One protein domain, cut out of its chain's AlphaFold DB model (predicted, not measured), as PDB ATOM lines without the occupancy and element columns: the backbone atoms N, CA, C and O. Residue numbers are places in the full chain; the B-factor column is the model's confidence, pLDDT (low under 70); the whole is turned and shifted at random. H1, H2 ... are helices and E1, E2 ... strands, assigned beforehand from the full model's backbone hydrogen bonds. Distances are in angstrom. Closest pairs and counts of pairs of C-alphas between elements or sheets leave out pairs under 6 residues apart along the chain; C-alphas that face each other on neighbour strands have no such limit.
ATOM      1  N   SER A  71      43.512 -35.269  48.148       92.44
ATOM      2  CA  SER A  71      43.447 -33.985  48.863       92.44
ATOM      3  C   SER A  71      43.747 -32.820  47.931       92.44
ATOM      4  O   SER A  71      43.200 -31.734  48.098       92.44
ATOM      5  N   ILE A  72      44.641 -33.043  46.966       94.00
ATOM      6  CA  ILE A  72      45.142 -32.034  46.045       94.00
ATOM      7  C   ILE A  72      45.322 -32.687  44.674       94.00
ATOM      8  O   ILE A  72      45.826 -33.811  44.604       94.00
ATOM      9  N   ILE A  73      44.932 -31.977  43.621       94.25
ATOM     10  CA  ILE A  73      45.251 -32.278  42.225       94.25
ATOM     11  C   ILE A  73      46.038 -31.086  41.671       94.25
ATOM     12  O   ILE A  73      45.616 -29.939  41.827       94.25
ATOM     13  N   TYR A  74      47.176 -31.360  41.036       92.88
ATOM     14  CA  TYR A  74      47.934 -30.358  40.289       92.88
ATOM     15  C   TYR A  74      47.624 -30.495  38.799       92.88
ATOM     16  O   TYR A  74      47.624 -31.606  38.270       92.88
ATOM     17  N   VAL A  75      47.356 -29.373  38.139       93.88
ATOM     18  CA  VAL A  75      47.028 -29.291  36.710       93.88
ATOM     19  C   VAL A  75      47.982 -28.345  35.989       93.88
ATOM     20  O   VAL A  75      48.715 -27.587  36.627       93.88
ATOM     21  N   LYS A  76      47.976 -28.393  34.658       90.19
ATOM     22  CA  LYS A  76      48.894 -27.620  33.824       90.19
ATOM     23  C   LYS A  76      48.563 -26.130  33.773       90.19
ATOM     24  O   LYS A  76      49.468 -25.311  33.857       90.19
ATOM     25  N   ASP A  77      47.293 -25.793  33.579       92.62
ATOM     26  CA  ASP A  77      46.844 -24.427  33.316       92.62
ATOM     27  C   ASP A  77      45.390 -24.209  33.773       92.62
ATOM     28  O   ASP A  77      44.729 -25.121  34.280       92.62
ATOM     29  N   ASP A  78      44.886 -22.984  33.605       95.62
ATOM     30  CA  ASP A  78      43.518 -22.606  33.974       95.62
ATOM     31  C   ASP A  78      42.437 -23.377  33.205       95.62
ATOM     32  O   ASP A  78      41.338 -23.589  33.728       95.62
ATOM     33  N   THR A  79      42.734 -23.821  31.978       96.69
ATOM     34  CA  THR A  79      41.782 -24.602  31.178       96.69
ATOM     35  C   THR A  79      41.570 -25.964  31.824       96.69
ATOM     36  O   THR A  79      40.429 -26.381  32.035       96.69
ATOM     37  N   ASP A  80      42.657 -26.643  32.186       96.62
ATOM     38  CA  ASP A  80      42.584 -27.933  32.869       96.62
ATOM     39  C   ASP A  80      42.045 -27.791  34.294       96.62
ATOM     40  O   ASP A  80      41.246 -28.620  34.734       96.62
ATOM     41  N   LYS A  81      42.398 -26.706  34.995       97.12
ATOM     42  CA  LYS A  81      41.847 -26.402  36.320       97.12
ATOM     43  C   LYS A  81      40.329 -26.314  36.289       97.12
ATOM     44  O   LYS A  81      39.668 -27.019  37.048       97.12
ATOM     45  N   SER A  82      39.793 -25.508  35.376       98.19
ATOM     46  CA  SER A  82      38.351 -25.292  35.244       98.19
ATOM     47  C   SER A  82      37.614 -26.602  34.955       98.19
ATOM     48  O   SER A  82      36.597 -26.888  35.581       98.19
ATOM     49  N   LYS A  83      38.162 -27.441  34.063       98.44
ATOM     50  CA  LYS A  83      37.589 -28.760  33.742       98.44
ATOM     51  C   LYS A  83      37.585 -29.702  34.943       98.44
ATOM     52  O   LYS A  83      36.586 -30.370  35.198       98.44
ATOM     53  N   VAL A  84      38.695 -29.786  35.680       98.00
ATOM     54  CA  VAL A  84      38.785 -30.660  36.859       98.00
ATOM     55  C   VAL A  84      37.823 -30.189  37.948       98.00
ATOM     56  O   VAL A  84      37.090 -31.006  38.498       98.00
ATOM     57  N   GLU A  85      37.775 -28.887  38.233       98.19
ATOM     58  CA  GLU A  85      36.840 -28.317  39.211       98.19
ATOM     59  C   GLU A  85      35.377 -28.560  38.813       98.19
ATOM     60  O   GLU A  85      34.567 -28.932  39.663       98.19
ATOM     61  N   GLU A  86      35.039 -28.445  37.526       98.50
ATOM     62  CA  GLU A  86      33.709 -28.786  37.016       98.50
ATOM     63  C   GLU A  86      33.355 -30.260  37.275       98.50
ATOM     64  O   GLU A  86      32.296 -30.543  37.839       98.50
ATOM     65  N   ILE A  87      34.248 -31.198  36.937       98.38
ATOM     66  CA  ILE A  87      34.038 -32.637  37.175       98.38
ATOM     67  C   ILE A  87      33.826 -32.915  38.669       98.38
ATOM     68  O   ILE A  87      32.929 -33.678  39.041       98.38
ATOM     69  N   LEU A  88      34.619 -32.289  39.543       98.19
ATOM     70  CA  LEU A  88      34.476 -32.434  40.992       98.19
ATOM     71  C   LEU A  88      33.120 -31.900  41.475       98.19
ATOM     72  O   LEU A  88      32.423 -32.587  42.225       98.19
ATOM     73  N   HIS A  89      32.701 -30.723  41.000       97.81
ATOM     74  CA  HIS A  89      31.414 -30.123  41.351       97.81
ATOM     75  C   HIS A  89      30.218 -30.953  40.876       97.81
ATOM     76  O   HIS A  89      29.290 -31.172  41.658       97.81
ATOM     77  N   GLN A  90      30.250 -31.465  39.642       98.31
ATOM     78  CA  GLN A  90      29.200 -32.330  39.091       98.31
ATOM     79  C   GLN A  90      29.014 -33.615  39.915       98.31
ATOM     80  O   GLN A  90      27.900 -34.122  40.031       98.31
ATOM     81  N   ASN A  91      30.085 -34.106  40.543       97.88
ATOM     82  CA  ASN A  91      30.067 -35.279  41.420       97.88
ATOM     83  C   ASN A  91      29.914 -34.925  42.913       97.88
ATOM     84  O   ASN A  91      30.055 -35.791  43.776       97.88
ATOM     85  N   ASN A  92      29.618 -33.660  43.236       97.75
ATOM     86  CA  ASN A  92      29.470 -33.135  44.597       97.75
ATOM     87  C   ASN A  92      30.695 -33.386  45.509       97.75
ATOM     88  O   ASN A  92      30.564 -33.564  46.722       97.75
ATOM     89  N   ILE A  93      31.896 -33.371  44.931       98.00
ATOM     90  CA  ILE A  93      33.173 -33.494  45.638       98.00
ATOM     91  C   ILE A  93      33.712 -32.090  45.920       98.00
ATOM     92  O   ILE A  93      33.933 -31.312  44.997       98.00
ATOM     93  N   ARG A  94      33.929 -31.753  47.199       95.50
ATOM     94  CA  ARG A  94      34.316 -30.388  47.623       95.50
ATOM     95  C   ARG A  94      35.595 -30.307  48.454       95.50
ATOM     96  O   ARG A  94      36.060 -29.214  48.751       95.50
ATOM     97  N   HIS A  95      36.149 -31.443  48.879       95.44
ATOM     98  CA  HIS A  95      37.329 -31.477  49.755       95.44
ATOM     99  C   HIS A  95      38.660 -31.448  48.996       95.44
ATOM    100  O   HIS A  95      39.698 -31.205  49.611       95.44
ATOM    101  N   ILE A  96      38.643 -31.710  47.687       97.00
ATOM    102  CA  ILE A  96      39.840 -31.748  46.845       97.00
ATOM    103  C   ILE A  96      40.171 -30.335  46.379       97.00
ATOM    104  O   ILE A  96      39.330 -29.654  45.799       97.00
ATOM    105  N   LYS A  97      41.411 -29.910  46.608       96.12
ATOM    106  CA  LYS A  97      41.935 -28.636  46.106       96.12
ATOM    107  C   LYS A  97      42.573 -28.832  44.733       96.12
ATOM    108  O   LYS A  97      43.264 -29.829  44.529       96.12
ATOM    109  N   VAL A  98      42.398 -27.874  43.828       96.38
ATOM    110  CA  VAL A  98      43.020 -27.896  42.496       96.38
ATOM    111  C   VAL A  98      43.969 -26.708  42.354       96.38
ATOM    112  O   VAL A  98      43.575 -25.555  42.547       96.38
ATOM    113  N   TYR A  99      45.233 -26.984  42.038       94.81
ATOM    114  CA  TYR A  99      46.281 -25.976  41.868       94.81
ATOM    115  C   TYR A  99      46.961 -26.116  40.512       94.81
ATOM    116  O   TYR A  99      47.077 -27.220  39.989       94.81
ATOM    117  N   ILE A 100      47.450 -25.007  39.968       92.62
ATOM    118  CA  ILE A 100      48.332 -25.037  38.801       92.62
ATOM    119  C   ILE A 100      49.739 -25.404  39.290       92.62
ATOM    120  O   ILE A 100      50.199 -24.899  40.315       92.62
ATOM    121  N   GLY A 101      50.368 -26.374  38.629       84.88
ATOM    122  CA  GLY A 101      51.668 -26.922  39.007       84.88
ATOM    123  C   GLY A 101      52.812 -26.315  38.202       84.88
ATOM    124  O   GLY A 101      53.309 -26.970  37.288       84.88
ATOM    125  N   ASP A 102      53.265 -25.117  38.576       68.50
ATOM    126  CA  ASP A 102      54.295 -24.356  37.842       68.50
ATOM    127  C   ASP A 102      55.605 -25.139  37.618       68.50
ATOM    128  O   ASP A 102      56.299 -24.956  36.620       68.50
ATOM    129  N   THR A 103      55.932 -26.062  38.527       62.00
ATOM    130  CA  THR A 103      57.171 -26.856  38.517       62.00
ATOM    131  C   THR A 103      57.030 -28.246  37.893       62.00
ATOM    132  O   THR A 103      58.042 -28.870  37.566       62.00
ATOM    133  N   PHE A 104      55.804 -28.750  37.716       60.94
ATOM    134  CA  PHE A 104      55.553 -30.131  37.278       60.94
ATOM    135  C   PHE A 104      55.397 -30.263  35.766       60.94
ATOM    136  O   PHE A 104      55.799 -31.271  35.192       60.94
ATOM    137  N   PHE A 105      54.822 -29.251  35.116       57.94
ATOM    138  CA  PHE A 105      54.438 -29.345  33.706       57.94
ATOM    139  C   PHE A 105      55.423 -28.668  32.746       57.94
ATOM    140  O   PHE A 105      55.202 -28.705  31.537       57.94
ATOM    141  N   GLY A 106      56.519 -28.110  33.280       54.12
ATOM    142  CA  GLY A 106      57.413 -27.216  32.552       54.12
ATOM    143  C   GLY A 106      56.680 -25.918  32.215       54.12
ATOM    144  O   GLY A 106      55.617 -25.937  31.595       54.12
ATOM    145  N   SER A 107      57.203 -24.774  32.646       43.00
ATOM    146  CA  SER A 107      56.558 -23.508  32.302       43.00
ATOM    147  C   SER A 107      56.501 -23.335  30.770       43.00
ATOM    148  O   SER A 107      57.507 -23.586  30.101       43.00
ATOM    149  N   PRO A 108      55.387 -22.852  30.183       43.97
ATOM    150  CA  PRO A 108      55.341 -22.427  28.784       43.97
ATOM    151  C   PRO A 108      56.138 -21.142  28.502       43.97
ATOM    152  O   PRO A 108      56.047 -20.601  27.402       43.97
ATOM    153  N   SER A 109      56.912 -20.618  29.455       43.31
ATOM    154  CA  SER A 109      57.703 -19.394  29.289       43.31
ATOM    155  C   SER A 109      58.984 -19.609  28.470       43.31
ATOM    156  O   SER A 109      60.067 -19.238  28.896       43.31
ATOM    157  N   ASN A 110      58.850 -20.153  27.260       44.00
ATOM    158  CA  ASN A 110      59.775 -19.897  26.156       44.00
ATOM    159  C   ASN A 110      59.022 -19.133  25.059       44.00
ATOM    160  O   ASN A 110      58.843 -19.617  23.945       44.00
ATOM    161  N   MET A 111      58.542 -17.932  25.396       37.16
ATOM    162  CA  MET A 111      58.261 -16.880  24.417       37.16
ATOM    163  C   MET A 111      58.050 -15.528  25.115       37.16
ATOM    164  O   MET A 111      56.978 -15.304  25.657       37.16
ATOM    165  N   VAL A 112      59.096 -14.689  25.111       27.97
ATOM    166  CA  VAL A 112      59.183 -13.208  24.966       27.97
ATOM    167  C   VAL A 112      60.697 -12.901  25.119       27.97
ATOM    168  O   VAL A 112      61.212 -13.014  26.223       27.97
ATOM    169  N   VAL A 113      61.527 -12.875  24.058       29.83
ATOM    170  CA  VAL A 113      61.906 -11.718  23.192       29.83
ATOM    171  C   VAL A 113      62.182 -10.452  24.037       29.83
ATOM    172  O   VAL A 113      61.237  -9.902  24.584       29.83
ATOM    173  N   PHE A 114      63.408  -9.961  24.264       38.22
ATOM    174  CA  PHE A 114      64.552  -9.661  23.384       38.22
ATOM    175  C   PHE A 114      65.894  -9.938  24.073       38.22
ATOM    176  O   PHE A 114      65.953  -9.771  25.312       38.22
TER     177      PHE A 114
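What this domain is: This is residues 71 to 114 of the 114 residues of the protein "DarT domain-containing protein" of Erysipelotrichaceae bacterium (UniProt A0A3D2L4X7). A small two-strand parallel sheet, E1 beside E2, has one longer helix, H1, packed over one face, and from the end of E2 a tail leads away, its residues 109 to 114 sticking out. The printed part has 44 residues with two named strands and one named helix, in the order E1, H1, E2 along the chain. The class is mixed, helices and strands, with under half of the residues in named elements. The whole is loose, with a radius of gyration of the C-alphas of 13.2 A, and its spans are 47 by 17 by 10 A, the tail making much of the length.

How they stand to each other: Look first at E1, residues 72 to 75, and E2, residues 97 to 100: these neighbour strands are parallel, with 28 degrees between their directions. C-alphas 73 and 98 face each other at 4.9 A. Find N 73 and O 97 at 2.9 A and N 99 and O 73 at 3.0 A, both within hydrogen-bond range. Next comes H1, residues 78 to 90, whose closest C-alphas to E2 are those of Lys 81 and Val 98, 6.5 A apart. To E1 the closest are those of Val 75 and Lys 81, 5.9 A apart. E1, H1 and E2 form a strand-helix-strand unit, two parallel neighbour strands with a helix between them along the chain, and its crossover is right-handed. In H1 every O i to N i+4 pair is within hydrogen-bond range.

Where its parts are: Find C-alpha 72 at (45.142, -32.034, 46.045), where E1 begins; it runs 9.9 A to C-alpha 75. H1 starts at C-alpha 78, (43.518, -22.606, 33.974), and runs 18.0 A to C-alpha 90. E2 covers 10.4 A and ends at C-alpha 100, (48.332, -25.037, 38.801).

The domain as a whole: The C-alphas farthest apart are those of Asn 92 and Phe 114, 47.2 A. The printed part has no cut; the link E1 to H1 is tight and the link H1 to E2 is short. Residues 101 to 114 hold no named element, and residues 109 to 114 stand free. Mean pLDDT of the printed part is 81.3, and residues 102 to 114 are under 70.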